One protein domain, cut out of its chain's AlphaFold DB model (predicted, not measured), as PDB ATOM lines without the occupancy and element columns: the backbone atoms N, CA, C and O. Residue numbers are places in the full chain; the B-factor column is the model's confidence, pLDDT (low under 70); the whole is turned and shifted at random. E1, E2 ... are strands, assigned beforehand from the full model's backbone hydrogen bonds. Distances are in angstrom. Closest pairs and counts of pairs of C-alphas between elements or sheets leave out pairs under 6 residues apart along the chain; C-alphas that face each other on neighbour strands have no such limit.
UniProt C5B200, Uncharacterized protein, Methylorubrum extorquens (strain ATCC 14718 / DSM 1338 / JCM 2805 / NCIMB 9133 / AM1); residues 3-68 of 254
ATOM      1  N   ILE A   3     140.897 243.751 333.957       82.88
ATOM      2  CA  ILE A   3     140.458 245.135 334.145       82.88
ATOM      3  C   ILE A   3     141.283 245.985 333.181       82.88
ATOM      4  O   ILE A   3     142.510 245.889 333.175       82.88
ATOM      5  N   SER A   4     140.639 246.800 332.360       82.19
ATOM      6  CA  SER A   4     141.321 247.676 331.413       82.19
ATOM      7  C   SER A   4     140.673 249.047 331.334       82.19
ATOM      8  O   SER A   4     139.500 249.240 331.630       82.19
ATOM      9  N   ASP A   5     141.476 250.004 330.917       83.69
ATOM     10  CA  ASP A   5     141.124 251.382 330.623       83.69
ATOM     11  C   ASP A   5     141.664 251.704 329.208       83.69
ATOM     12  O   ASP A   5     142.295 250.865 328.563       83.69
ATOM     13  N   SER A   6     141.419 252.910 328.706       77.00
ATOM     14  CA  SER A   6     142.014 253.514 327.512       77.00
ATOM     15  C   SER A   6     143.519 253.258 327.343       77.00
ATOM     16  O   SER A   6     143.970 253.036 326.220       77.00
ATOM     17  N   THR A   7     144.285 253.292 328.441       76.62
ATOM     18  CA  THR A   7     145.761 253.256 328.419       76.62
ATOM     19  C   THR A   7     146.358 252.129 329.271       76.62
ATOM     20  O   THR A   7     147.476 251.686 329.012       76.62
ATOM     21  N   ASN A   8     145.626 251.635 330.274       81.31
ATOM     22  CA  ASN A   8     146.123 250.663 331.250       81.31
ATOM     23  C   ASN A   8     145.389 249.318 331.138       81.31
ATOM     24  O   ASN A   8     144.227 249.256 330.743       81.31
ATOM     25  N   THR A   9     146.047 248.213 331.490       85.06
ATOM     26  CA  THR A   9     145.424 246.878 331.526       85.06
ATOM     27  C   THR A   9     146.073 246.017 332.605       85.06
ATOM     28  O   THR A   9     147.294 245.976 332.726       85.06
ATOM     29  N   PHE A  10     145.246 245.313 333.374       83.62
ATOM     30  CA  PHE A  10     145.638 244.434 334.467       83.62
ATOM     31  C   PHE A  10     144.815 243.147 334.424       83.62
ATOM     32  O   PHE A  10     143.585 243.184 334.423       83.62
ATOM     33  N   SER A  11     145.486 242.001 334.438       82.12
ATOM     34  CA  SER A  11     144.847 240.700 334.633       82.12
ATOM     35  C   SER A  11     145.334 240.138 335.967       82.12
ATOM     36  O   SER A  11     146.531 239.868 336.069       82.12
ATOM     37  N   PRO A  12     144.472 239.982 336.990       78.25
ATOM     38  CA  PRO A  12     144.877 239.350 338.239       78.25
ATOM     39  C   PRO A  12     145.315 237.900 338.003       78.25
ATOM     40  O   PRO A  12     144.608 237.121 337.360       78.25
ATOM     41  N   SER A  13     146.461 237.556 338.580       76.31
ATOM     42  CA  SER A  13     147.068 236.222 338.598       76.31
ATOM     43  C   SER A  13     147.184 235.728 340.041       76.31
ATOM     44  O   SER A  13     147.032 236.501 340.989       76.31
ATOM     45  N   ASP A  14     147.509 234.450 340.250       73.81
ATOM     46  CA  ASP A  14     147.684 233.909 341.606       73.81
ATOM     47  C   ASP A  14     148.770 234.641 342.418       73.81
ATOM     48  O   ASP A  14     148.624 234.839 343.623       73.81
ATOM     49  N   GLU A  15     149.817 235.109 341.734       74.00
ATOM     50  CA  GLU A  15     150.947 235.850 342.308       74.00
ATOM     51  C   GLU A  15     150.688 237.349 342.540       74.00
ATOM     52  O   GLU A  15     151.337 237.950 343.393       74.00
ATOM     53  N   THR A  16     149.775 237.976 341.788       75.19
ATOM     54  CA  THR A  16     149.516 239.428 341.835       75.19
ATOM     55  C   THR A  16     148.037 239.701 341.595       75.19
ATOM     56  O   THR A  16     147.524 239.488 340.496       75.19
ATOM     57  N   ARG A  17     147.352 240.190 342.633       79.50
ATOM     58  CA  ARG A  17     145.902 240.461 342.630       79.50
ATOM     59  C   ARG A  17     145.556 241.934 342.884       79.50
ATOM     60  O   ARG A  17     144.401 242.316 342.734       79.50
ATOM     61  N   ASP A  18     146.563 242.739 343.206       77.94
ATOM     62  CA  ASP A  18     146.471 244.161 343.526       77.94
ATOM     63  C   ASP A  18     147.184 244.990 342.445       77.94
ATOM     64  O   ASP A  18     148.228 244.582 341.931       77.94
ATOM     65  N   VAL A  19     146.645 246.165 342.113       81.69
ATOM     66  CA  VAL A  19     147.226 247.093 341.130       81.69
ATOM     67  C   VAL A  19     147.004 248.541 341.569       81.69
ATOM     68  O   VAL A  19     145.936 248.882 342.078       81.69
ATOM     69  N   ASP A  20     148.009 249.405 341.393       79.00
ATOM     70  CA  ASP A  20     147.844 250.842 341.631       79.00
ATOM     71  C   ASP A  20     147.068 251.471 340.464       79.00
ATOM     72  O   ASP A  20     147.505 251.431 339.311       79.00
ATOM     73  N   ILE A  21     145.900 252.033 340.781       77.50
ATOM     74  CA  ILE A  21     144.973 252.625 339.807       77.50
ATOM     75  C   ILE A  21     145.025 254.161 339.765       77.50
ATOM     76  O   ILE A  21     144.140 254.787 339.190       77.50
ATOM     77  N   LYS A  22     146.046 254.810 340.350       80.75
ATOM     78  CA  LYS A  22     146.111 256.287 340.424       80.75
ATOM     79  C   LYS A  22     146.271 256.961 339.061       80.75
ATOM     80  O   LYS A  22     145.896 258.118 338.910       80.75
ATOM     81  N   ALA A  23     146.847 256.248 338.095       77.50
ATOM     82  CA  ALA A  23     147.054 256.703 336.720       77.50
ATOM     83  C   ALA A  23     145.999 256.159 335.729       77.50
ATOM     84  O   ALA A  23     146.235 256.170 334.523       77.50
ATOM     85  N   TRP A  24     144.878 255.629 336.229       82.12
ATOM     86  CA  TRP A  24     143.811 255.034 335.420       82.12
ATOM     87  C   TRP A  24     142.610 255.975 335.329       82.12
ATOM     88  O   TRP A  24     142.225 256.592 336.324       82.12
ATOM     89  N   ASP A  25     141.967 256.035 334.164       80.94
ATOM     90  CA  ASP A  25     140.720 256.776 333.982       80.94
ATOM     91  C   ASP A  25     139.526 255.965 334.519       80.94
ATOM     92  O   ASP A  25     138.803 255.268 333.804       80.94
ATOM     93  N   LEU A  26     139.339 256.052 335.841       80.50
ATOM     94  CA  LEU A  26     138.288 255.372 336.606       80.50
ATOM     95  C   LEU A  26     136.879 255.377 335.961       80.50
ATOM     96  O   LEU A  26     136.258 254.311 335.962       80.50
ATOM     97  N   PRO A  27     136.337 256.493 335.416       79.75
ATOM     98  CA  PRO A  27     135.005 256.493 334.799       79.75
ATOM     99  C   PRO A  27     134.888 255.641 333.526       79.75
ATOM    100  O   PRO A  27     133.769 255.290 333.157       79.75
ATOM    101  N   ASN A  28     135.998 255.291 332.866       78.62
ATOM    102  CA  ASN A  28     136.017 254.495 331.634       78.62
ATOM    103  C   ASN A  28     136.565 253.069 331.824       78.62
ATOM    104  O   ASN A  28     136.775 252.358 330.834       78.62
ATOM    105  N   ILE A  29     136.747 252.616 333.073       84.75
ATOM    106  CA  ILE A  29     137.178 251.245 333.372       84.75
ATOM    107  C   ILE A  29     136.199 250.218 332.787       84.75
ATOM    108  O   ILE A  29     135.003 250.197 333.081       84.75
ATOM    109  N   LYS A  30     136.757 249.302 331.999       82.50
ATOM    110  CA  LYS A  30     136.111 248.114 331.450       82.50
ATOM    111  C   LYS A  30     136.604 246.886 332.200       82.50
ATOM    112  O   LYS A  30     137.781 246.766 332.535       82.50
ATOM    113  N   ILE A  31     135.699 245.947 332.449       80.19
ATOM    114  CA  ILE A  31     136.028 244.661 333.064       80.19
ATOM    115  C   ILE A  31     135.602 243.562 332.098       80.19
ATOM    116  O   ILE A  31     134.418 243.395 331.817       80.19
ATOM    117  N   THR A  32     136.580 242.810 331.606       74.19
ATOM    118  CA  THR A  32     136.396 241.732 330.636       74.19
ATOM    119  C   THR A  32     136.591 240.384 331.323       74.19
ATOM    120  O   THR A  32     137.603 240.139 331.990       74.19
ATOM    121  N   GLN A  33     135.632 239.475 331.158       69.88
ATOM    122  CA  GLN A  33     135.746 238.106 331.647       69.88
ATOM    123  C   GLN A  33     136.348 237.196 330.571       69.88
ATOM    124  O   GLN A  33     135.750 236.976 329.527       69.88
ATOM    125  N   THR A  34     137.542 236.672 330.848       63.72
ATOM    126  CA  THR A  34     138.295 235.756 329.967       63.72
ATOM    127  C   THR A  34     138.056 234.273 330.258       63.72
ATOM    128  O   THR A  34     138.403 233.439 329.433       63.72
ATOM    129  N   ASP A  35     137.528 233.942 331.439       61.03
ATOM    130  CA  ASP A  35     137.279 232.565 331.875       61.03
ATOM    131  C   ASP A  35     135.839 232.465 332.381       61.03
ATOM    132  O   ASP A  35     135.446 233.184 333.302       61.03
ATOM    133  N   GLU A  36     135.045 231.615 331.735       60.31
ATOM    134  CA  GLU A  36     133.593 231.520 331.912       60.31
ATOM    135  C   GLU A  36     133.182 230.787 333.201       60.31
ATOM    136  O   GLU A  36     132.001 230.768 333.555       60.31
ATOM    137  N   ARG A  37     134.135 230.184 333.930       55.72
ATOM    138  CA  ARG A  37     133.842 229.332 335.096       55.72
ATOM    139  C   ARG A  37     133.359 230.086 336.338       55.72
ATOM    140  O   ARG A  37     132.713 229.476 337.187       55.72
ATOM    141  N   GLU A  38     133.628 231.386 336.448       59.12
ATOM    142  CA  GLU A  38     133.306 232.194 337.635       59.12
ATOM    143  C   GLU A  38     132.362 233.359 337.308       59.12
ATOM    144  O   GLU A  38     132.766 234.515 337.208       59.12
ATOM    145  N   SER A  39     131.060 233.097 337.167       62.31
ATOM    146  CA  SER A  39     130.070 234.140 336.821       62.31
ATOM    147  C   SER A  39     129.852 235.211 337.912       62.31
ATOM    148  O   SER A  39     129.020 236.106 337.744       62.31
ATOM    149  N   ARG A  40     130.527 235.114 339.068       67.69
ATOM    150  CA  ARG A  40     130.422 236.040 340.210       67.69
ATOM    151  C   ARG A  40     131.749 236.132 340.960       67.69
ATOM    152  O   ARG A  40     132.287 235.098 341.338       67.69
ATOM    153  N   PHE A  41     132.195 237.346 341.273       70.62
ATOM    154  CA  PHE A  41     133.342 237.593 342.150       70.62
ATOM    155  C   PHE A  41     133.150 238.866 342.991       70.62
ATOM    156  O   PHE A  41     132.344 239.738 342.661       70.62
ATOM    157  N   SER A  42     133.900 238.981 344.087       72.38
ATOM    158  CA  SER A  42     133.943 240.189 344.916       72.38
ATOM    159  C   SER A  42     135.191 241.002 344.581       72.38
ATOM    160  O   SER A  42     136.309 240.523 344.749       72.38
ATOM    161  N   LEU A  43     135.001 242.235 344.117       77.88
ATOM    162  CA  LEU A  43     136.055 243.201 343.828       77.88
ATOM    163  C   LEU A  43     136.217 244.149 345.021       77.88
ATOM    164  O   LEU A  43     135.295 244.894 345.353       77.88
ATOM    165  N   ALA A  44     137.384 244.129 345.663       75.94
ATOM    166  CA  ALA A  44     137.750 245.115 346.674       75.94
ATOM    167  C   ALA A  44     138.467 246.299 346.009       75.94
ATOM    168  O   ALA A  44     139.398 246.102 345.233       75.94
ATOM    169  N   VAL A  45     138.046 247.522 346.326       79.00
ATOM    170  CA  VAL A  45     138.666 248.767 345.855       79.00
ATOM    171  C   VAL A  45     139.092 249.571 347.075       79.00
ATOM    172  O   VAL A  45     138.248 249.907 347.905       79.00
ATOM    173  N   ALA A  46     140.383 249.882 347.189       74.06
ATOM    174  CA  ALA A  46     140.933 250.686 348.276       74.06
ATOM    175  C   ALA A  46     141.389 252.057 347.758       74.06
ATOM    176  O   ALA A  46     142.283 252.148 346.918       74.06
ATOM    177  N   ALA A  47     140.794 253.126 348.282       76.38
ATOM    178  CA  ALA A  47     141.283 254.488 348.119       76.38
ATOM    179  C   ALA A  47     142.252 254.797 349.266       76.38
ATOM    180  O   ALA A  47     141.883 254.668 350.431       76.38
ATOM    181  N   ILE A  48     143.479 255.195 348.928       76.31
ATOM    182  CA  ILE A  48     144.567 255.468 349.875       76.31
ATOM    183  C   ILE A  48     144.979 256.932 349.717       76.31
ATOM    184  O   ILE A  48     145.421 257.321 348.633       76.31
ATOM    185  N   TRP A  49     144.871 257.736 350.775       68.81
ATOM    186  CA  TRP A  49     145.285 259.144 350.762       68.81
ATOM    187  C   TRP A  49     146.071 259.528 352.017       68.81
ATOM    188  O   TRP A  49     146.017 258.869 353.050       68.81
ATOM    189  N   THR A  50     146.825 260.620 351.920       71.19
ATOM    190  CA  THR A  50     147.591 261.196 353.031       71.19
ATOM    191  C   THR A  50     147.041 262.572 353.357       71.19
ATOM    192  O   THR A  50     147.095 263.466 352.509       71.19
ATOM    193  N   ALA A  51     146.538 262.768 354.576       58.84
ATOM    194  CA  ALA A  51     146.164 264.098 355.043       58.84
ATOM    195  C   ALA A  51     147.407 265.011 355.084       58.84
ATOM    196  O   ALA A  51     148.479 264.594 355.524       58.84
ATOM    197  N   GLY A  52     147.269 266.260 354.623       57.66
ATOM    198  CA  GLY A  52     148.387 267.174 354.332       57.66
ATOM    199  C   GLY A  52     149.238 267.641 355.523       57.66
ATOM    200  O   GLY A  52     150.124 268.472 355.345       57.66
ATOM    201  N   SER A  53     148.995 267.125 356.728       53.38
ATOM    202  CA  SER A  53     149.727 267.449 357.952       53.38
ATOM    203  C   SER A  53     150.208 266.178 358.659       53.38
ATOM    204  O   SER A  53     149.591 265.711 359.612       53.38
ATOM    205  N   GLY A  54     151.336 265.635 358.198       58.84
ATOM    206  CA  GLY A  54     152.217 264.790 359.008       58.84
ATOM    207  C   GLY A  54     151.629 263.497 359.590       58.84
ATOM    208  O   GLY A  54     151.534 263.366 360.806       58.84
ATOM    209  N   GLY A  55     151.419 262.482 358.745       61.50
ATOM    210  CA  GLY A  55     151.827 261.121 359.131       61.50
ATOM    211  C   GLY A  55     150.799 259.993 359.061       61.50
ATOM    212  O   GLY A  55     151.223 258.841 359.121       61.50
ATOM    213  N   GLN A  56     149.502 260.267 358.892       58.75
ATOM    214  CA  GLN A  56     148.509 259.199 358.732       58.75
ATOM    215  C   GLN A  56     148.135 258.994 357.257       58.75
ATOM    216  O   GLN A  56     147.746 259.927 356.549       58.75
ATOM    217  N   VAL A  57     148.296 257.749 356.806       70.94
ATOM    218  CA  VAL A  57     147.734 257.243 355.554       70.94
ATOM    219  C   VAL A  57     146.346 256.714 355.892       70.94
ATOM    220  O   VAL A  57     146.228 255.720 356.607       70.94
ATOM    221  N   ASP A  58     145.310 257.374 355.394       66.81
ATOM    222  CA  ASP A  58     143.936 256.903 355.515       66.81
ATOM    223  C   ASP A  58     143.589 255.995 354.334       66.81
ATOM    224  O   ASP A  58     144.027 256.206 353.198       66.81
ATOM    225  N   VAL A  59     142.802 254.958 354.623       79.81
ATOM    226  CA  VAL A  59     142.383 253.950 353.648       79.81
ATOM    227  C   VAL A  59     140.880 253.728 353.770       79.81
ATOM    228  O   VAL A  59     140.406 253.248 354.800       79.81
ATOM    229  N   ALA A  60     140.129 254.027 352.710       74.25
ATOM    230  CA  ALA A  60     138.744 253.586 352.575       74.25
ATOM    231  C   ALA A  60     138.666 252.417 351.596       74.25
ATOM    232  O   ALA A  60     139.026 252.556 350.428       74.25
ATOM    233  N   THR A  61     138.140 251.286 352.059       77.31
ATOM    234  CA  THR A  61     137.917 250.101 351.225       77.31
ATOM    235  C   THR A  61     136.427 249.915 350.964       77.31
ATOM    236  O   THR A  61     135.630 249.861 351.899       77.31
ATOM    237  N   SER A  62     136.056 249.772 349.694       74.19
ATOM    238  CA  SER A  62     134.714 249.392 349.247       74.19
ATOM    239  C   SER A  62     134.749 247.993 348.634       74.19
ATOM    240  O   SER A  62     135.701 247.647 347.936       74.19
ATOM    241  N   LEU A  63     133.723 247.179 348.893       73.75
ATOM    242  CA  LEU A  63     133.605 245.821 348.359       73.75
ATOM    243  C   LEU A  63     132.384 245.734 347.440       73.75
ATOM    244  O   LEU A  63     131.250 245.899 347.887       73.75
ATOM    245  N   LEU A  64     132.624 245.460 346.161       76.19
ATOM    246  CA  LEU A  64     131.603 245.362 345.127       76.19
ATOM    247  C   LEU A  64     131.451 243.898 344.703       76.19
ATOM    248  O   LEU A  64     132.419 243.260 344.302       76.19
ATOM    249  N   ASN A  65     130.233 243.360 344.743       74.12
ATOM    250  CA  ASN A  65     129.952 242.045 344.165       74.12
ATOM    251  C   ASN A  65     129.614 242.215 342.683       74.12
ATOM    252  O   ASN A  65     128.556 242.745 342.346       74.12
ATOM    253  N   VAL A  66     130.505 241.756 341.809       76.94
ATOM    254  CA  VAL A  66     130.339 241.816 340.355       76.94
ATOM    255  C   VAL A  66     129.816 240.466 339.872       76.94
ATOM    256  O   VAL A  66     130.348 239.415 340.231       76.94
ATOM    257  N   SER A  67     128.758 240.477 339.062       68.94
ATOM    258  CA  SER A  67     128.218 239.268 338.440       68.94
ATOM    259  C   SER A  67     128.091 239.449 336.940       68.94
ATOM    260  O   SER A  67     127.350 240.324 336.490       68.94
ATOM    261  N   PHE A  68     128.744 238.576 336.188       69.62
ATOM    262  CA  PHE A  68     128.576 238.483 334.751       69.62
ATOM    263  C   PHE A  68     127.405 237.550 334.467       69.62
ATOM    264  O   PHE A  68     127.288 236.465 335.043       69.62
TER     265      PHE A  68
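AT A GLANCE: This is residues 3 to 68 of the 254 residues of an uncharacterized protein of Methylorubrum extorquens (strain ATCC 14718 / DSM 1338 / JCM 2805 / NCIMB 9133 / AM1) (UniProt C5B200). There is little regular structure here: one long, narrow hairpin, E2 and E3, makes the longest axis, and its turn, residues 51 to 56, sticks out free. The rest is mainly a winding loop, residues 3 to 29, with the short strand E1 after it. The 66 printed residues hold three named strands, E1, E2, E3 in order, and no named helix; the class is all strand, with 25 residues in named elements. The whole is loose, radius of gyration of the C-alphas 14.3 A, and spans 47 by 24 by 24 A.

IN THESE COORDINATES: Find C-alpha 40 at (130.422, 236.040, 340.210); E2 runs 33.0 A to residue 50. E3, residues 57 to 67, returns 31.6 A to (128.218, 239.268, 338.440). E1, residues 30 to 32, measures 6.4 A.

HOW THE PARTS SIT: In the hairpin, E2 and E3 are antiparallel at 163 degrees; look for N 43 and O 64, 2.8 A apart. E1 pairs with no named strand and is apart from both.

THE WHOLE: C-alphas 36 and 53 are farthest apart, 47.2 A. The printed part has no cut; both links are short. Among residues under pLDDT 70 are 33 to 40 and 51 to 56.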